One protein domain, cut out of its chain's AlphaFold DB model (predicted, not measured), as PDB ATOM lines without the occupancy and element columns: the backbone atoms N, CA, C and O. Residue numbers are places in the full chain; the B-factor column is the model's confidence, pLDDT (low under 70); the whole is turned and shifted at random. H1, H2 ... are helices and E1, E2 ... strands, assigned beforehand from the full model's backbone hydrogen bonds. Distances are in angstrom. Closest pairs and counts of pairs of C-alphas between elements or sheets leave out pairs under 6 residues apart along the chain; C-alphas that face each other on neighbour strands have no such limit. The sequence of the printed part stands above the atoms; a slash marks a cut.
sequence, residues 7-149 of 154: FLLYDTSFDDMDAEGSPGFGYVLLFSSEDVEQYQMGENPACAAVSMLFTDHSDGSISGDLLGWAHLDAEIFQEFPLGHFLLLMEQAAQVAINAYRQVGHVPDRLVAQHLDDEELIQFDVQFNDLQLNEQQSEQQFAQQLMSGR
ATOM      1  N   PHE A   7     145.180 245.948 162.437       93.88
ATOM      2  CA  PHE A   7     144.828 246.440 161.114       93.88
ATOM      3  C   PHE A   7     144.439 245.257 160.244       93.88
ATOM      4  O   PHE A   7     145.288 244.427 159.946       93.88
ATOM      5  N   LEU A   8     143.179 245.176 159.824       95.12
ATOM      6  CA  LEU A   8     142.767 244.228 158.796       95.12
ATOM      7  C   LEU A   8     142.740 244.958 157.459       95.12
ATOM      8  O   LEU A   8     141.994 245.926 157.301       95.12
ATOM      9  N   LEU A   9     143.562 244.510 156.518       95.94
ATOM     10  CA  LEU A   9     143.634 245.037 155.158       95.94
ATOM     11  C   LEU A   9     142.932 244.080 154.207       95.94
ATOM     12  O   LEU A   9     143.225 242.886 154.229       95.94
ATOM     13  N   TYR A  10     142.021 244.604 153.395       95.75
ATOM     14  CA  TYR A  10     141.378 243.830 152.343       95.75
ATOM     15  C   TYR A  10     142.405 243.517 151.251       95.75
ATOM     16  O   TYR A  10     143.014 244.426 150.685       95.75
ATOM     17  N   ASP A  11     142.608 242.232 150.975       95.31
ATOM     18  CA  ASP A  11     143.461 241.750 149.896       95.31
ATOM     19  C   ASP A  11     142.662 240.823 148.972       95.31
ATOM     20  O   ASP A  11     142.447 239.643 149.252       95.31
ATOM     21  N   THR A  12     142.275 241.386 147.825       93.50
ATOM     22  CA  THR A  12     141.490 240.731 146.772       93.50
ATOM     23  C   THR A  12     142.171 239.513 146.156       93.50
ATOM     24  O   THR A  12     141.512 238.708 145.503       93.50
ATOM     25  N   SER A  13     143.484 239.348 146.333       92.81
ATOM     26  CA  SER A  13     144.193 238.159 145.854       92.81
ATOM     27  C   SER A  13     143.779 236.881 146.588       92.81
ATOM     28  O   SER A  13     143.993 235.789 146.059       92.81
ATOM     29  N   PHE A  14     143.169 237.018 147.769       92.31
ATOM     30  CA  PHE A  14     142.608 235.911 148.540       92.31
ATOM     31  C   PHE A  14     141.097 235.745 148.357       92.31
ATOM     32  O   PHE A  14     140.540 234.826 148.953       92.31
ATOM     33  N   ASP A  15     140.432 236.598 147.573       94.00
ATOM     34  CA  ASP A  15     138.997 236.458 147.333       94.00
ATOM     35  C   ASP A  15     138.689 235.118 146.667       94.00
ATOM     36  O   ASP A  15     139.395 234.665 145.760       94.00
ATOM     37  N   ASP A  16     137.595 234.504 147.100       93.88
ATOM     38  CA  ASP A  16     137.150 233.214 146.586       93.88
ATOM     39  C   ASP A  16     135.626 233.190 146.447       93.88
ATOM     40  O   ASP A  16     134.907 234.062 146.939       93.88
ATOM     41  N   MET A  17     135.119 232.186 145.746       92.25
ATOM     42  CA  MET A  17     133.699 231.881 145.690       92.25
ATOM     43  C   MET A  17     133.518 230.440 146.132       92.25
ATOM     44  O   MET A  17     134.075 229.523 145.525       92.25
ATOM     45  N   ASP A  18     132.731 230.236 147.183       88.94
ATOM     46  CA  ASP A  18     132.494 228.888 147.674       88.94
ATOM     47  C   ASP A  18     131.663 228.051 146.679       88.94
ATOM     48  O   ASP A  18     131.188 228.514 145.635       88.94
ATOM     49  N   ALA A  19     131.466 226.773 147.006       85.75
ATOM     50  CA  ALA A  19     130.726 225.852 146.147       85.75
ATOM     51  C   ALA A  19     129.241 226.225 145.958       85.75
ATOM     52  O   ALA A  19     128.617 225.754 145.003       85.75
ATOM     53  N   GLU A  20     128.673 227.035 146.853       88.12
ATOM     54  CA  GLU A  20     127.284 227.499 146.813       88.12
ATOM     55  C   GLU A  20     127.137 228.826 146.049       88.12
ATOM     56  O   GLU A  20     126.016 229.264 145.773       88.12
ATOM     57  N   GLY A  21     128.254 229.421 145.616       90.62
ATOM     58  CA  GLY A  21     128.292 230.702 144.919       90.62
ATOM     59  C   GLY A  21     128.355 231.903 145.863       90.62
ATOM     60  O   GLY A  21     128.122 233.031 145.420       90.62
ATOM     61  N   SER A  22     128.642 231.675 147.144       93.44
ATOM     62  CA  SER A  22     128.766 232.719 148.151       93.44
ATOM     63  C   SER A  22     130.142 233.386 148.071       93.44
ATOM     64  O   SER A  22     131.161 232.691 148.002       93.44
ATOM     65  N   PRO A  23     130.201 234.732 148.029       95.25
ATOM     66  CA  PRO A  23     131.462 235.442 147.896       95.25
ATOM     67  C   PRO A  23     132.237 235.426 149.218       95.25
ATOM     68  O   PRO A  23     131.674 235.688 150.284       95.25
ATOM     69  N   GLY A  24     133.531 235.139 149.120       95.75
ATOM     70  CA  GLY A  24     134.513 235.238 150.189       95.75
ATOM     71  C   GLY A  24     135.448 236.424 149.968       95.75
ATOM     72  O   GLY A  24     135.946 236.620 148.859       95.75
ATOM     73  N   PHE A  25     135.698 237.191 151.026       96.25
ATOM     74  CA  PHE A  25     136.534 238.390 151.003       96.25
ATOM     75  C   PHE A  25     137.776 238.214 151.869       96.25
ATOM     76  O   PHE A  25     137.680 237.916 153.066       96.25
ATOM     77  N   GLY A  26     138.938 238.380 151.252       95.62
ATOM     78  CA  GLY A  26     140.233 238.128 151.863       95.62
ATOM     79  C   GLY A  26     140.754 239.279 152.715       95.62
ATOM     80  O   GLY A  26     140.815 240.412 152.257       95.62
ATOM     81  N   TYR A  27     141.206 238.997 153.933       95.81
ATOM     82  CA  TYR A  27     141.803 239.991 154.819       95.81
ATOM     83  C   TYR A  27     143.131 239.532 155.406       95.81
ATOM     84  O   TYR A  27     143.289 238.375 155.796       95.81
ATOM     85  N   VAL A  28     144.064 240.475 155.546       95.69
ATOM     86  CA  VAL A  28     145.329 240.284 156.263       95.69
ATOM     87  C   VAL A  28     145.368 241.175 157.498       95.69
ATOM     88  O   VAL A  28     145.300 242.398 157.408       95.69
ATOM     89  N   LEU A  29     145.471 240.535 158.660       94.56
ATOM     90  CA  LEU A  29     145.670 241.139 159.967       94.56
ATOM     91  C   LEU A  29     147.156 241.445 160.186       94.56
ATOM     92  O   LEU A  29     147.984 240.531 160.197       94.56
ATOM     93  N   LEU A  30     147.458 242.719 160.422       94.12
ATOM     94  CA  LEU A  30     148.774 243.262 160.753       94.12
ATOM     95  C   LEU A  30     148.746 243.968 162.114       94.12
ATOM     96  O   LEU A  30     147.696 244.416 162.589       94.12
ATOM     97  N   PHE A  31     149.923 244.075 162.729       91.06
ATOM     98  CA  PHE A  31     150.085 244.450 164.139       91.06
ATOM     99  C   PHE A  31     150.655 245.848 164.365       91.06
ATOM    100  O   PHE A  31     150.706 246.320 165.499       91.06
ATOM    101  N   SER A  32     151.089 246.528 163.305       90.44
ATOM    102  CA  SER A  32     151.621 247.881 163.399       90.44
ATOM    103  C   SER A  32     151.324 248.691 162.141       90.44
ATOM    104  O   SER A  32     151.159 248.147 161.049       90.44
ATOM    105  N   SER A  33     151.294 250.016 162.282       90.50
ATOM    106  CA  SER A  33     151.153 250.917 161.134       90.50
ATOM    107  C   SER A  33     152.338 250.823 160.167       90.50
ATOM    108  O   SER A  33     152.160 251.035 158.974       90.50
ATOM    109  N   GLU A  34     153.536 250.505 160.665       91.81
ATOM    110  CA  GLU A  34     154.729 250.336 159.829       91.81
ATOM    111  C   GLU A  34     154.590 249.108 158.918       91.81
ATOM    112  O   GLU A  34     154.859 249.195 157.721       91.81
ATOM    113  N   ASP A  35     154.086 247.992 159.454       92.06
ATOM    114  CA  ASP A  35     153.812 246.783 158.671       92.06
ATOM    115  C   ASP A  35     152.750 247.036 157.596       92.06
ATOM    116  O   ASP A  35     152.878 246.566 156.467       92.06
ATOM    117  N   VAL A  36     151.723 247.831 157.921       92.62
ATOM    118  CA  VAL A  36     150.679 248.244 156.968       92.62
ATOM    119  C   VAL A  36     151.258 249.032 155.794       92.62
ATOM    120  O   VAL A  36     150.818 248.841 154.664       92.62
ATOM    121  N   GLU A  37     152.227 249.918 156.035       91.81
ATOM    122  CA  GLU A  37     152.868 250.710 154.977       91.81
ATOM    123  C   GLU A  37     153.766 249.867 154.061       91.81
ATOM    124  O   GLU A  37     153.966 250.220 152.898       91.81
ATOM    125  N   GLN A  38     154.315 248.766 154.578       91.44
ATOM    126  CA  GLN A  38     155.227 247.885 153.841       91.44
ATOM    127  C   GLN A  38     154.513 246.737 153.125       91.44
ATOM    128  O   GLN A  38     155.073 246.157 152.192       91.44
ATOM    129  N   TYR A  39     153.298 246.399 153.554       93.75
ATOM    130  CA  TYR A  39     152.531 245.297 152.998       93.75
ATOM    131  C   TYR A  39     152.102 245.550 151.546       93.75
ATOM    132  O   TYR A  39     151.672 246.645 151.176       93.75
ATOM    133  N   GLN A  40     152.198 244.507 150.721       91.81
ATOM    134  CA  GLN A  40     151.786 244.514 149.320       91.81
ATOM    135  C   GLN A  40     150.792 243.380 149.072       91.81
ATOM    136  O   GLN A  40     151.044 242.231 149.436       91.81
ATOM    137  N   MET A  41     149.668 243.714 148.437       91.38
ATOM    138  CA  MET A  41     148.617 242.748 148.106       91.38
ATOM    139  C   MET A  41     149.152 241.638 147.195       91.38
ATOM    140  O   MET A  41     149.890 241.905 146.243       91.38
ATOM    141  N   GLY A  42     148.759 240.397 147.468       89.75
ATOM    142  CA  GLY A  42     149.203 239.208 146.739       89.75
ATOM    143  C   GLY A  42     150.617 238.732 147.069       89.75
ATOM    144  O   GLY A  42     151.055 237.718 146.519       89.75
ATOM    145  N   GLU A  43     151.335 239.416 147.962       88.94
ATOM    146  CA  GLU A  43     152.645 238.984 148.444       88.94
ATOM    147  C   GLU A  43     152.568 238.427 149.870       88.94
ATOM    148  O   GLU A  43     151.720 238.800 150.681       88.94
ATOM    149  N   ASN A  44     153.490 237.515 150.196       88.38
ATOM    150  CA  ASN A  44     153.625 237.039 151.568       88.38
ATOM    151  C   ASN A  44     154.155 238.180 152.455       88.38
ATOM    152  O   ASN A  44     155.196 238.751 152.118       88.38
ATOM    153  N   PRO A  45     153.515 238.468 153.604       92.19
ATOM    154  CA  PRO A  45     154.012 239.462 154.548       92.19
ATOM    155  C   PRO A  45     155.443 239.148 155.000       92.19
ATOM    156  O   PRO A  45     155.759 238.005 155.331       92.19
ATOM    157  N   ALA A  46     156.301 240.170 155.048       92.12
ATOM    158  CA  ALA A  46     157.665 240.073 155.586       92.12
ATOM    159  C   ALA A  46     157.725 240.226 157.123       92.12
ATOM    160  O   ALA A  46     158.807 240.285 157.710       92.12
ATOM    161  N   CYS A  47     156.558 240.326 157.756       93.62
ATOM    162  CA  CYS A  47     156.339 240.556 159.175       93.62
ATOM    163  C   CYS A  47     155.284 239.582 159.717       93.62
ATOM    164  O   CYS A  47     154.697 238.786 158.977       93.62
ATOM    165  N   ALA A  48     155.053 239.624 161.030       93.56
ATOM    166  CA  ALA A  48     153.993 238.842 161.648       93.56
ATOM    167  C   ALA A  48     152.632 239.255 161.083       93.56
ATOM    168  O   ALA A  48     152.277 240.430 161.093       93.56
ATOM    169  N   ALA A  49     151.875 238.276 160.596       94.38
ATOM    170  CA  ALA A  49     150.574 238.524 159.995       94.38
ATOM    171  C   ALA A  49     149.678 237.291 160.076       94.38
ATOM    172  O   ALA A  49     150.165 236.158 160.156       94.38
ATOM    173  N   VAL A  50     148.367 237.511 159.992       93.50
ATOM    174  CA  VAL A  50     147.374 236.435 159.892       93.50
ATOM    175  C   VAL A  50     146.429 236.725 158.743       93.50
ATOM    176  O   VAL A  50     145.950 237.842 158.617       93.50
ATOM    177  N   SER A  51     146.153 235.737 157.905       93.31
ATOM    178  CA  SER A  51     145.260 235.875 156.751       93.31
ATOM    179  C   SER A  51     143.972 235.094 156.964       93.31
ATOM    180  O   SER A  51     143.986 233.996 157.529       93.31
ATOM    181  N   MET A  52     142.859 235.660 156.510       93.88
ATOM    182  CA  MET A  52     141.523 235.099 156.661       93.88
ATOM    183  C   MET A  52     140.633 235.364 155.457       93.88
ATOM    184  O   MET A  52     140.812 236.356 154.761       93.88
ATOM    185  N   LEU A  53     139.641 234.499 155.270       95.25
ATOM    186  CA  LEU A  53     138.571 234.647 154.292       95.25
ATOM    187  C   LEU A  53     137.236 234.812 155.022       95.25
ATOM    188  O   LEU A  53     136.881 233.966 155.840       95.25
ATOM    189  N   PHE A  54     136.499 235.881 154.734       95.38
ATOM    190  CA  PHE A  54     135.158 236.111 155.277       95.38
ATOM    191  C   PHE A  54     134.098 235.836 154.214       95.38
ATOM    192  O   PHE A  54     134.057 236.537 153.207       95.38
ATOM    193  N   THR A  55     133.224 234.858 154.442       95.81
ATOM    194  CA  THR A  55     132.221 234.413 153.462       95.81
ATOM    195  C   THR A  55     130.831 234.941 153.804       95.81
ATOM    196  O   THR A  55     130.363 234.794 154.935       95.81
ATOM    197  N   ASP A  56     130.166 235.543 152.814       95.94
ATOM    198  CA  ASP A  56     128.778 236.011 152.883       95.94
ATOM    199  C   ASP A  56     127.814 234.922 152.384       95.94
ATOM    200  O   ASP A  56     127.630 234.730 151.176       95.94
ATOM    201  N   HIS A  57     127.202 234.176 153.307       94.94
ATOM    202  CA  HIS A  57     126.308 233.070 152.957       94.94
ATOM    203  C   HIS A  57     124.944 233.557 152.477       94.94
ATOM    204  O   HIS A  57     124.379 234.530 152.984       94.94
ATOM    205  N   SER A  58     124.363 232.823 151.527       90.69
ATOM    206  CA  SER A  58     123.053 233.154 150.945       90.69
ATOM    207  C   SER A  58     121.891 233.136 151.953       90.69
ATOM    208  O   SER A  58     120.869 233.791 151.732       90.69
ATOM    209  N   ASP A  59     122.042 232.423 153.073       91.81
ATOM    210  CA  ASP A  59     121.073 232.376 154.173       91.81
ATOM    211  C   ASP A  59     121.189 233.565 155.147       91.81
ATOM    212  O   ASP A  59     120.409 233.677 156.097       91.81
ATOM    213  N   GLY A  60     122.133 234.475 154.894       88.75
ATOM    214  CA  GLY A  60     122.402 235.652 155.708       88.75
ATOM    215  C   GLY A  60     123.449 235.430 156.802       88.75
ATOM    216  O   GLY A  60     123.844 236.412 157.443       88.75
ATOM    217  N   SER A  61     123.932 234.200 157.001       93.31
ATOM    218  CA  SER A  61     125.036 233.914 157.919       93.31
ATOM    219  C   SER A  61     126.385 234.389 157.366       93.31
ATOM    220  O   SER A  61     126.521 234.718 156.186       93.31
ATOM    221  N   ILE A  62     127.375 234.508 158.249       94.38
ATOM    222  CA  ILE A  62     128.744 234.912 157.915       94.38
ATOM    223  C   ILE A  62     129.683 233.909 158.568       94.38
ATOM    224  O   ILE A  62     129.491 233.560 159.734       94.38
ATOM    225  N   SER A  63     130.693 233.458 157.832       91.31
ATOM    226  CA  SER A  63     131.761 232.617 158.376       91.31
ATOM    227  C   SER A  63     133.128 233.229 158.107       91.31
ATOM    228  O   SER A  63     133.302 233.981 157.151       91.31
ATOM    229  N   GLY A  64     134.099 232.897 158.956       90.00
ATOM    230  CA  GLY A  64     135.497 233.269 158.779       90.00
ATOM    231  C   GLY A  64     136.385 232.033 158.771       90.00
ATOM    232  O   GLY A  64     136.387 231.280 159.743       90.00
ATOM    233  N   ASP A  65     137.160 231.854 157.706       90.19
ATOM    234  CA  ASP A  65     138.132 230.776 157.566       90.19
ATOM    235  C   ASP A  65     139.556 231.320 157.697       90.19
ATOM    236  O   ASP A  65     139.941 232.295 157.053       90.19
ATOM    237  N   LEU A  66     140.360 230.683 158.547       90.44
ATOM    238  CA  LEU A  66     141.778 230.999 158.686       90.44
ATOM    239  C   LEU A  66     142.550 230.450 157.478       90.44
ATOM    240  O   LEU A  66     142.606 229.237 157.285       90.44
ATOM    241  N   LEU A  67     143.207 231.333 156.725       90.31
ATOM    242  CA  LEU A  67     144.011 230.958 155.559       90.31
ATOM    243  C   LEU A  67     145.455 230.619 155.942       90.31
ATOM    244  O   LEU A  67     146.029 229.656 155.432       90.31
ATOM    245  N   GLY A  68     146.048 231.369 156.874       90.56
ATOM    246  CA  GLY A  68     147.422 231.122 157.295       90.56
ATOM    247  C   GLY A  68     148.027 232.199 158.182       90.56
ATOM    248  O   GLY A  68     147.442 233.256 158.406       90.56
ATOM    249  N   TRP A  69     149.235 231.917 158.664       92.31
ATOM    250  CA  TRP A  69     150.027 232.796 159.521       92.31
ATOM    251  C   TRP A  69     151.406 233.006 158.898       92.31
ATOM    252  O   TRP A  69     152.009 232.055 158.392       92.31
ATOM    253  N   ALA A  70     151.927 234.224 158.989       92.75
ATOM    254  CA  ALA A  70     153.300 234.560 158.638       92.75
ATOM    255  C   ALA A  70     154.105 234.827 159.917       92.75
ATOM    256  O   ALA A  70     153.584 235.413 160.864       92.75
ATOM    257  N   HIS A  71     155.370 234.392 159.941       92.62
ATOM    258  CA  HIS A  71     156.292 234.606 161.067       92.62
ATOM    259  C   HIS A  71     155.725 234.160 162.431       92.62
ATOM    260  O   HIS A  71     155.740 234.911 163.400       92.62
ATOM    261  N   LEU A  72     155.215 232.920 162.504       89.38
ATOM    262  CA  LEU A  72     154.596 232.317 163.702       89.38
ATOM    263  C   LEU A  72     155.463 232.348 164.974       89.38
ATOM    264  O   LEU A  72     154.948 232.167 166.073       89.38
ATOM    265  N   ASP A  73     156.773 232.520 164.829       90.62
ATOM    266  CA  ASP A  73     157.743 232.646 165.913       90.62
ATOM    267  C   ASP A  73     157.838 234.065 166.503       90.62
ATOM    268  O   ASP A  73     158.512 234.252 167.517       90.62
ATOM    269  N   ALA A  74     157.156 235.051 165.915       90.81
ATOM    270  CA  ALA A  74     157.131 236.425 166.401       90.81
ATOM    271  C   ALA A  74     156.504 236.545 167.802       90.81
ATOM    272  O   ALA A  74     155.511 235.892 168.129       90.81
ATOM    273  N   GLU A  75     157.070 237.435 168.623       89.50
ATOM    274  CA  GLU A  75     156.667 237.639 170.025       89.50
ATOM    275  C   GLU A  75     155.208 238.094 170.167       89.50
ATOM    276  O   GLU A  75     154.542 237.697 171.120       89.50
ATOM    277  N   ILE A  76     154.669 238.814 169.177       86.44
ATOM    278  CA  ILE A  76     153.284 239.309 169.165       86.44
ATOM    279  C   ILE A  76     152.245 238.192 169.368       86.44
ATOM    280  O   ILE A  76     151.240 238.368 170.052       86.44
ATOM    281  N   PHE A  77     152.509 236.990 168.848       88.06
ATOM    282  CA  PHE A  77     151.613 235.841 169.007       88.06
ATOM    283  C   PHE A  77     151.666 235.218 170.409       88.06
ATOM    284  O   PHE A  77     150.827 234.386 170.747       88.06
ATOM    285  N   GLN A  78     152.649 235.602 171.224       86.25
ATOM    286  CA  GLN A  78     152.746 235.236 172.637       86.25
ATOM    287  C   GLN A  78     152.075 236.283 173.533       86.25
ATOM    288  O   GLN A  78     151.611 235.942 174.621       86.25
ATOM    289  N   GLU A  79     152.015 237.537 173.077       85.31
ATOM    290  CA  GLU A  79     151.358 238.643 173.781       85.31
ATOM    291  C   GLU A  79     149.830 238.518 173.734       85.31
ATOM    292  O   GLU A  79     149.156 238.794 174.727       85.31
ATOM    293  N   PHE A  80     149.285 238.019 172.620       80.00
ATOM    294  CA  PHE A  80     147.845 237.864 172.425       80.00
ATOM    295  C   PHE A  80     147.396 236.392 172.470       80.00
ATOM    296  O   PHE A  80     147.855 235.571 171.673       80.00
ATOM    297  N   PRO A  81     146.450 236.022 173.357       81.50
ATOM    298  CA  PRO A  81     145.866 234.685 173.366       81.50
ATOM    299  C   PRO A  81     145.111 234.371 172.067       81.50
ATOM    300  O   PRO A  81     144.412 235.224 171.529       81.50
ATOM    301  N   LEU A  82     145.121 233.106 171.630       81.38
ATOM    302  CA  LEU A  82     144.390 232.663 170.429       81.38
ATOM    303  C   LEU A  82     142.901 233.056 170.434       81.38
ATOM    304  O   LEU A  82     142.359 233.438 169.401       81.38
ATOM    305  N   GLY A  83     142.242 232.988 171.594       82.94
ATOM    306  CA  GLY A  83     140.836 233.379 171.725       82.94
ATOM    307  C   GLY A  83     140.581 234.854 171.396       82.94
ATOM    308  O   GLY A  83     139.526 235.171 170.860       82.94
ATOM    309  N   HIS A  84     141.557 235.732 171.651       83.75
ATOM    310  CA  HIS A  84     141.466 237.147 171.297       83.75
ATOM    311  C   HIS A  84     141.468 237.328 169.776       83.75
ATOM    312  O   HIS A  84     140.624 238.044 169.246       83.75
ATOM    313  N   PHE A  85     142.358 236.626 169.063       84.00
ATOM    314  CA  PHE A  85     142.389 236.667 167.599       84.00
ATOM    315  C   PHE A  85     141.077 236.186 166.990       84.00
ATOM    316  O   PHE A  85     140.529 236.863 166.130       84.00
ATOM    317  N   LEU A  86     140.538 235.064 167.472       83.81
ATOM    318  CA  LEU A  86     139.280 234.522 166.957       83.81
ATOM    319  C   LEU A  86     138.109 235.495 167.164       83.81
ATOM    320  O   LEU A  86     137.347 235.719 166.229       83.81
ATOM    321  N   LEU A  87     138.008 236.117 168.344       87.06
ATOM    322  CA  LEU A  87     136.979 237.121 168.631       87.06
ATOM    323  C   LEU A  87     137.121 238.358 167.732       87.06
ATOM    324  O   LEU A  87     136.144 238.809 167.139       87.06
ATOM    325  N   LEU A  88     138.342 238.890 167.614       88.88
ATOM    326  CA  LEU A  88     138.662 240.020 166.738       88.88
ATOM    327  C   LEU A  88     138.232 239.737 165.299       88.88
ATOM    328  O   LEU A  88     137.584 240.563 164.659       88.88
ATOM    329  N   MET A  89     138.588 238.561 164.802       88.25
ATOM    330  CA  MET A  89     138.334 238.138 163.435       88.25
ATOM    331  C   MET A  89     136.846 237.931 163.151       88.25
ATOM    332  O   MET A  89     136.354 238.394 162.125       88.25
ATOM    333  N   GLU A  90     136.115 237.293 164.067       89.56
ATOM    334  CA  GLU A  90     134.665 237.102 163.957       89.56
ATOM    335  C   GLU A  90     133.931 238.448 163.879       89.56
ATOM    336  O   GLU A  90     133.099 238.671 162.994       89.56
ATOM    337  N   GLN A  91     134.277 239.387 164.761       91.75
ATOM    338  CA  GLN A  91     133.653 240.709 164.760       91.75
ATOM    339  C   GLN A  91     134.046 241.532 163.530       91.75
ATOM    340  O   GLN A  91     133.192 242.205 162.947       91.75
ATOM    341  N   ALA A  92     135.298 241.441 163.078       92.56
ATOM    342  CA  ALA A  92     135.739 242.098 161.853       92.56
ATOM    343  C   ALA A  92     134.979 241.583 160.619       92.56
ATOM    344  O   ALA A  92     134.540 242.392 159.800       92.56
ATOM    345  N   ALA A  93     134.748 240.268 160.519       93.94
ATOM    346  CA  ALA A  93     133.938 239.674 159.455       93.94
ATOM    347  C   ALA A  93     132.518 240.248 159.455       93.94
ATOM    348  O   ALA A  93     132.004 240.681 158.422       93.94
ATOM    349  N   GLN A  94     131.905 240.329 160.637       93.44
ATOM    350  CA  GLN A  94     130.569 240.886 160.785       93.44
ATOM    351  C   GLN A  94     130.497 242.349 160.324       93.44
ATOM    352  O   GLN A  94     129.519 242.732 159.678       93.44
ATOM    353  N   VAL A  95     131.518 243.158 160.626       93.31
ATOM    354  CA  VAL A  95     131.616 244.558 160.185       93.31
ATOM    355  C   VAL A  95     131.823 244.653 158.670       93.31
ATOM    356  O   VAL A  95     131.063 245.362 158.008       93.31
ATOM    357  N   ALA A  96     132.794 243.923 158.114       94.06
ATOM    358  CA  ALA A  96     133.128 243.952 156.689       94.06
ATOM    359  C   ALA A  96     131.939 243.552 155.806       94.06
ATOM    360  O   ALA A  96     131.549 244.301 154.906       94.06
ATOM    361  N   ILE A  97     131.315 242.408 156.100       94.81
ATOM    362  CA  ILE A  97     130.193 241.899 155.305       94.81
ATOM    363  C   ILE A  97     128.959 242.788 155.454       94.81
ATOM    364  O   ILE A  97     128.259 243.043 154.476       94.81
ATOM    365  N   ASN A  98     128.681 243.315 156.650       93.62
ATOM    366  CA  ASN A  98     127.559 244.239 156.811       93.62
ATOM    367  C   ASN A  98     127.766 245.531 156.021       93.62
ATOM    368  O   ASN A  98     126.809 246.027 155.426       93.62
ATOM    369  N   ALA A  99     128.989 246.063 155.990       91.69
ATOM    370  CA  ALA A  99     129.316 247.215 155.164       91.69
ATOM    371  C   ALA A  99     129.099 246.896 153.675       91.69
ATOM    372  O   ALA A  99     128.365 247.618 152.997       91.69
ATOM    373  N   TYR A 100     129.610 245.756 153.201       92.69
ATOM    374  CA  TYR A 100     129.385 245.280 151.835       92.69
ATOM    375  C   TYR A 100     127.896 245.156 151.486       92.69
ATOM    376  O   TYR A 100     127.452 245.709 150.481       92.69
ATOM    377  N   ARG A 101     127.086 244.528 152.342       91.44
ATOM    378  CA  ARG A 101     125.634 244.391 152.134       91.44
ATOM    379  C   ARG A 101     124.901 245.740 152.088       91.44
ATOM    380  O   ARG A 101     123.873 245.846 151.424       91.44
ATOM    381  N   GLN A 102     125.391 246.760 152.797       89.19
ATOM    382  CA  GLN A 102     124.749 248.079 152.875       89.19
ATOM    383  C   GLN A 102     125.120 249.004 151.715       89.19
ATOM    384  O   GLN A 102     124.243 249.685 151.184       89.19
ATOM    385  N   VAL A 103     126.403 249.059 151.345       86.94
ATOM    386  CA  VAL A 103     126.911 250.026 150.354       86.94
ATOM    387  C   VAL A 103     127.465 249.380 149.085       86.94
ATOM    388  O   VAL A 103     127.880 250.096 148.182       86.94
ATOM    389  N   GLY A 104     127.454 248.050 148.979       87.56
ATOM    390  CA  GLY A 104     127.949 247.304 147.816       87.56
ATOM    391  C   GLY A 104     129.473 247.260 147.698       87.56
ATOM    392  O   GLY A 104     129.990 246.837 146.668       87.56
ATOM    393  N   HIS A 105     130.189 247.706 148.731       88.69
ATOM    394  CA  HIS A 105     131.644 247.792 148.758       88.69
ATOM    395  C   HIS A 105     132.192 247.219 150.061       88.69
ATOM    396  O   HIS A 105     131.688 247.511 151.145       88.69
ATOM    397  N   VAL A 106     133.231 246.404 149.931       91.31
ATOM    398  CA  VAL A 106     133.983 245.828 151.046       91.31
ATOM    399  C   VAL A 106     134.941 246.895 151.590       91.31
ATOM    400  O   VAL A 106     135.548 247.604 150.786       91.31
ATOM    401  N   PRO A 107     135.075 247.065 152.918       93.88
ATOM    402  CA  PRO A 107     136.029 248.017 153.478       93.88
ATOM    403  C   PRO A 107     137.469 247.654 153.131       93.88
ATOM    404  O   PRO A 107     137.903 246.540 153.421       93.88
ATOM    405  N   ASP A 108     138.224 248.616 152.603       94.31
ATOM    406  CA  ASP A 108     139.646 248.444 152.288       94.31
ATOM    407  C   ASP A 108     140.485 248.197 153.546       94.31
ATOM    408  O   ASP A 108     141.496 247.491 153.521       94.31
ATOM    409  N   ARG A 109     140.073 248.801 154.665       94.38
ATOM    410  CA  ARG A 109     140.751 248.658 155.949       94.38
ATOM    411  C   ARG A 109     139.772 248.727 157.111       94.38
ATOM    412  O   ARG A 109     138.911 249.606 157.165       94.38
ATOM    413  N   LEU A 110     139.975 247.843 158.080       94.38
ATOM    414  CA  LEU A 110     139.368 247.911 159.404       94.38
ATOM    415  C   LEU A 110     140.469 248.113 160.443       94.38
ATOM    416  O   LEU A 110     141.448 247.368 160.465       94.38
ATOM    417  N   VAL A 111     140.315 249.114 161.307       93.44
ATOM    418  CA  VAL A 111     141.251 249.363 162.412       93.44
ATOM    419  C   VAL A 111     140.534 249.113 163.725       93.44
ATOM    420  O   VAL A 111     139.599 249.838 164.065       93.44
ATOM    421  N   ALA A 112     140.969 248.093 164.459       89.81
ATOM    422  CA  ALA A 112     140.407 247.793 165.766       89.81
ATOM    423  C   ALA A 112     140.806 248.876 166.778       89.81
ATOM    424  O   ALA A 112     141.969 249.282 166.857       89.81
ATOM    425  N   GLN A 113     139.827 249.342 167.544       82.31
ATOM    426  CA  GLN A 113     139.971 250.319 168.615       82.31
ATOM    427  C   GLN A 113     139.500 249.700 169.932       82.31
ATOM    428  O   GLN A 113     138.583 248.884 169.931       82.31
ATOM    429  N   HIS A 114     140.085 250.154 171.044       69.06
ATOM    430  CA  HIS A 114     139.672 249.789 172.407       69.06
ATOM    431  C   HIS A 114     139.635 248.266 172.639       69.06
ATOM    432  O   HIS A 114     138.587 247.673 172.853       69.06
ATOM    433  N   LEU A 115     140.808 247.627 172.598       69.94
ATOM    434  CA  LEU A 115     140.965 246.174 172.763       69.94
ATOM    435  C   LEU A 115     140.870 245.685 174.220       69.94
ATOM    436  O   LEU A 115     140.969 244.483 174.471       69.94
ATOM    437  N   ASP A 116     140.720 246.605 175.176       62.34
ATOM    438  CA  ASP A 116     140.720 246.307 176.606       62.34
ATOM    439  C   ASP A 116     139.390 245.663 177.033       62.34
ATOM    440  O   ASP A 116     138.425 246.355 177.329       62.34
ATOM    441  N   ASP A 117     139.370 244.328 177.111       56.59
ATOM    442  CA  ASP A 117     138.407 243.505 177.874       56.59
ATOM    443  C   ASP A 117     136.905 243.755 177.588       56.59
ATOM    444  O   ASP A 117     136.047 243.551 178.452       56.59
ATOM    445  N   GLU A 118     136.563 244.175 176.366       60.00
ATOM    446  CA  GLU A 118     135.174 244.337 175.928       60.00
ATOM    447  C   GLU A 118     134.698 243.132 175.096       60.00
ATOM    448  O   GLU A 118     135.390 242.635 174.207       60.00
ATOM    449  N   GLU A 119     133.466 242.673 175.354       69.75
ATOM    450  CA  GLU A 119     132.776 241.674 174.516       69.75
ATOM    451  C   GLU A 119     132.567 242.177 173.072       69.75
ATOM    452  O   GLU A 119     132.312 241.381 172.169       69.75
ATOM    453  N   LEU A 120     132.678 243.491 172.840       77.56
ATOM    454  CA  LEU A 120     132.460 244.153 171.558       77.56
ATOM    455  C   LEU A 120     133.668 245.019 171.195       77.56
ATOM    456  O   LEU A 120     133.992 245.967 171.898       77.56
ATOM    457  N   ILE A 121     134.296 244.714 170.066       86.19
ATOM    458  CA  ILE A 121     135.439 245.442 169.526       86.19
ATOM    459  C   ILE A 121     134.918 246.502 168.561       86.19
ATOM    460  O   ILE A 121     134.164 246.214 167.627       86.19
ATOM    461  N   GLN A 122     135.338 247.748 168.767       86.88
ATOM    462  CA  GLN A 122     135.007 248.827 167.850       86.88
ATOM    463  C   GLN A 122     135.986 248.837 166.673       86.88
ATOM    464  O   GLN A 122     137.197 248.797 166.864       86.88
ATOM    465  N   PHE A 123     135.467 248.967 165.451       91.00
ATOM    466  CA  PHE A 123     136.287 249.119 164.249       91.00
ATOM    467  C   PHE A 123     136.070 250.487 163.610       91.00
ATOM    468  O   PHE A 123     134.935 250.899 163.364       91.00
ATOM    469  N   ASP A 124     137.168 251.174 163.309       91.38
ATOM    470  CA  ASP A 124     137.171 252.255 162.327       91.38
ATOM    471  C   ASP A 124     137.202 251.650 160.921       91.38
ATOM    472  O   ASP A 124     138.081 250.842 160.608       91.38
ATOM    473  N   VAL A 125     136.214 252.009 160.102       92.38
ATOM    474  CA  VAL A 125     135.961 251.425 158.781       92.38
ATOM    475  C   VAL A 125     136.399 252.418 157.715       92.38
ATOM    476  O   VAL A 125     135.846 253.514 157.623       92.38
ATOM    477  N   GLN A 126     137.376 252.038 156.896       92.19
ATOM    478  CA  GLN A 126     137.967 252.919 155.892       92.19
ATOM    479  C   GLN A 126     137.746 252.366 154.483       92.19
ATOM    480  O   GLN A 126     137.966 251.183 154.222       92.19
ATOM    481  N   PHE A 127     137.347 253.262 153.582       89.75
ATOM    482  CA  PHE A 127     137.262 253.021 152.146       89.75
ATOM    483  C   PHE A 127     138.174 254.020 151.428       89.75
ATOM    484  O   PHE A 127     138.074 255.223 151.676       89.75
ATOM    485  N   ASN A 128     139.049 253.553 150.543       81.75
ATOM    486  CA  ASN A 128     140.018 254.386 149.832       81.75
ATOM    487  C   ASN A 128     139.375 255.129 148.652       81.75
ATOM    488  O   ASN A 128     139.625 256.319 148.463       81.75
ATOM    489  N   ASP A 129     138.515 254.443 147.894       70.31
ATOM    490  CA  ASP A 129     137.969 254.944 146.621       70.31
ATOM    491  C   ASP A 129     136.451 255.189 146.646       70.31
ATOM    492  O   ASP A 129     135.846 255.543 145.628       70.31
ATOM    493  N   LEU A 130     135.807 255.043 147.808       64.94
ATOM    494  CA  LEU A 130     134.370 255.260 147.941       64.94
ATOM    495  C   LEU A 130     134.052 256.762 147.998       64.94
ATOM    496  O   LEU A 130     133.829 257.344 149.059       64.94
ATOM    497  N   GLN A 131     133.974 257.401 146.830       55.31
ATOM    498  CA  GLN A 131     133.217 258.641 146.695       55.31
ATOM    499  C   GLN A 131     131.736 258.288 146.801       55.31
ATOM    500  O   GLN A 131     131.071 258.019 145.801       55.31
ATOM    501  N   LEU A 132     131.214 258.261 148.029       54.00
ATOM    502  CA  LEU A 132     129.775 258.296 148.251       54.00
ATOM    503  C   LEU A 132     129.261 259.519 147.493       54.00
ATOM    504  O   LEU A 132     129.529 260.655 147.879       54.00
ATOM    505  N   ASN A 133     128.570 259.305 146.373       46.88
ATOM    506  CA  ASN A 133     127.802 260.364 145.739       46.88
ATOM    507  C   ASN A 133     126.741 260.765 146.766       46.88
ATOM    508  O   ASN A 133     125.682 260.143 146.832       46.88
ATOM    509  N   GLU A 134     127.040 261.777 147.586       51.91
ATOM    510  CA  GLU A 134     126.224 262.207 148.729       51.91
ATOM    511  C   GLU A 134     124.748 262.396 148.329       51.91
ATOM    512  O   GLU A 134     123.837 262.076 149.088       51.91
ATOM    513  N   GLN A 135     124.493 262.786 147.074       52.34
ATOM    514  CA  GLN A 135     123.149 262.937 146.513       52.34
ATOM    515  C   GLN A 135     122.350 261.637 146.331       52.34
ATOM    516  O   GLN A 135     121.122 261.678 146.394       52.34
ATOM    517  N   GLN A 136     122.991 260.493 146.078       50.84
ATOM    518  CA  GLN A 136     122.294 259.210 145.918       50.84
ATOM    519  C   GLN A 136     122.077 258.513 147.263       50.84
ATOM    520  O   GLN A 136     121.000 257.956 147.486       50.84
ATOM    521  N   SER A 137     123.044 258.609 148.179       54.97
ATOM    522  CA  SER A 137     122.945 258.023 149.519       54.97
ATOM    523  C   SER A 137     121.871 258.704 150.370       54.97
ATOM    524  O   SER A 137     121.066 258.012 150.988       54.97
ATOM    525  N   GLU A 138     121.760 260.040 150.334       55.16
ATOM    526  CA  GLU A 138     120.661 260.742 151.017       55.16
ATOM    527  C   GLU A 138     119.291 260.368 150.439       55.16
ATOM    528  O   GLU A 138     118.333 260.193 151.192       55.16
ATOM    529  N   GLN A 139     119.179 260.199 149.117       56.12
ATOM    530  CA  GLN A 139     117.916 259.810 148.486       56.12
ATOM    531  C   GLN A 139     117.511 258.373 148.820       56.12
ATOM    532  O   GLN A 139     116.335 258.134 149.092       56.12
ATOM    533  N   GLN A 140     118.449 257.425 148.833       56.94
ATOM    534  CA  GLN A 140     118.165 256.041 149.223       56.94
ATOM    535  C   GLN A 140     117.836 255.930 150.716       56.94
ATOM    536  O   GLN A 140     116.870 255.256 151.078       56.94
ATOM    537  N   PHE A 141     118.549 256.660 151.577       55.56
ATOM    538  CA  PHE A 141     118.263 256.713 153.011       55.56
ATOM    539  C   PHE A 141     116.903 257.373 153.298       55.56
ATOM    540  O   PHE A 141     116.100 256.854 154.074       55.56
ATOM    541  N   ALA A 142     116.577 258.468 152.601       60.25
ATOM    542  CA  ALA A 142     115.265 259.106 152.677       60.25
ATOM    543  C   ALA A 142     114.145 258.177 152.182       60.25
ATOM    544  O   ALA A 142     113.081 258.123 152.796       60.25
ATOM    545  N   GLN A 143     114.374 257.408 151.114       60.81
ATOM    546  CA  GLN A 143     113.405 256.427 150.617       60.81
ATOM    547  C   GLN A 143     113.178 255.282 151.612       60.81
ATOM    548  O   GLN A 143     112.027 254.916 151.843       60.81
ATOM    549  N   GLN A 144     114.228 254.776 152.266       59.09
ATOM    550  CA  GLN A 144     114.110 253.740 153.300       59.09
ATOM    551  C   GLN A 144     113.383 254.242 154.561       59.09
ATOM    552  O   GLN A 144     112.544 253.533 155.125       59.09
ATOM    553  N   LEU A 145     113.622 255.492 154.973       56.31
ATOM    554  CA  LEU A 145     112.897 256.132 156.079       56.31
ATOM    555  C   LEU A 145     111.417 256.397 155.752       56.31
ATOM    556  O   LEU A 145     110.576 256.386 156.655       56.31
ATOM    557  N   MET A 146     111.097 256.622 154.476       58.97
ATOM    558  CA  MET A 146     109.731 256.829 153.984       58.97
ATOM    559  C   MET A 146     108.971 255.507 153.800       58.97
ATOM    560  O   MET A 146     107.770 255.466 154.057       58.97
ATOM    561  N   SER A 147     109.646 254.410 153.432       55.88
ATOM    562  CA  SER A 147     109.022 253.080 153.323       55.88
ATOM    563  C   SER A 147     108.718 252.428 154.677       55.88
ATOM    564  O   SER A 147     107.902 251.515 154.751       55.88
ATOM    565  N   GLY A 148     109.351 252.900 155.758       47.41
ATOM    566  CA  GLY A 148     109.159 252.395 157.122       47.41
ATOM    567  C   GLY A 148     108.017 253.040 157.921       47.41
ATOM    568  O   GLY A 148     107.884 252.744 159.108       47.41
ATOM    569  N   ARG A 149     107.198 253.930 157.336       50.44
ATOM    570  CA  ARG A 149     106.095 254.603 158.052       50.44
ATOM    571  C   ARG A 149     104.721 254.176 157.512       50.44
ATOM    572  O   ARG A 149     104.294 254.704 156.493       50.44
TER     573      ARG A 149
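What this domain is: This is residues 7 to 149 of the 154 residues of an uncharacterized protein of Rheinheimera sp. D18 (UniProt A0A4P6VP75). A strongly twisted sheet of six strands curls round one long helix, H3, which packs on one of its faces, and the end of a second long helix, H4, sticks out as an arm with residues 138 to 149. Short H1 grazes the sheet, and short H2 is off the sheet on the way from E4 to H3. The printed part has 143 residues with four named helices and six named strands, in the order E1 E2 H1 E3 E4 H2 H3 E5 E6 H4. The sheet has the order E4 E3 E2 E1 E5 E6, antiparallel throughout, and the class is mixed, helices and strands. The whole is compact, with a radius of gyration of the C-alphas of 16.6 A, and its outline, 56 by 36 by 29 A, is only just elongated.

How they stand to each other: Begin at E1, residues 7 to 10, an inner strand, and go on to E2, residues 23 to 30; the two form an antiparallel hairpin, with N 9 and O 28 within hydrogen-bond range at 2.9 A. Next comes H1, residues 33 to 38, which only grazes the sheet with residues 33 to 36; its closest C-alphas to E2 are those of Leu 30 and Val 36, 6.5 A. Then look at E3, residues 49 to 56, antiparallel to E2, with N 27 and O 52 at 2.8 A. E4, residues 62 to 70, is an edge strand and makes a hairpin with E3, where N 51 and O 68 are 2.8 A apart. H2, residues 76 to 79, is not on the sheet. H3, residues 82 to 103, is on the sheet, which curls round it; H3 and the sheet make two layers, helix on one face of strands. Its closest C-alphas to E3 are those of Phe 54 and Ala 93, 5.6 A, and to E4 those of Gly 64 and Glu 90, 6.5 A. E5, residues 109 to 113, is the antiparallel neighbour of E1, with N 8 and O 110 at 2.9 A. E6, residues 122 to 126, is the other edge strand and forms a hairpin with E5, with N 113 and O 122 at 2.8 A. H4, residues 134 to 147, is not on the sheet and is apart from H3. Every O i to N i+4 pair is within hydrogen-bond range in H1 and H3, in H4 9 of 10 are, and H2 is too short for such a pair.

Where its parts are: Find C-alpha 7 at (144.828, 246.440, 161.114), where E1 begins. E2 runs 22.9 A from Pro 23 to Leu 30, E3 23.1 A from Ala 49 to Asp 56, and E4, the longest strand by residues, 24.6 A from Ile 62 to Ala 70. Find C-alpha 82 at (144.390, 232.663, 170.429); from there H3 runs 31.8 A to Val 103. E5 measures 12.8 A and E6 13.0 A. H4 covers 20.0 A and ends at C-alpha 147, (109.022, 253.080, 153.323).

The domain as a whole: The C-alphas of Asp 73 and Arg 149 are the two farthest apart, 56.7 A. Residues 78 to 83 stand free, as do 138 to 149; without them the body of 125 residues spans 46 by 35 by 32 A. The link from E1 to E2, with 12 residues, is long; in it residues 16 to 17 pair antiparallel with residues 23 to 24 of E2. The printed part has no cut. Its mean pLDDT is 84.8, and residues 114 to 119 and 130 to 149 are under 70 in this model.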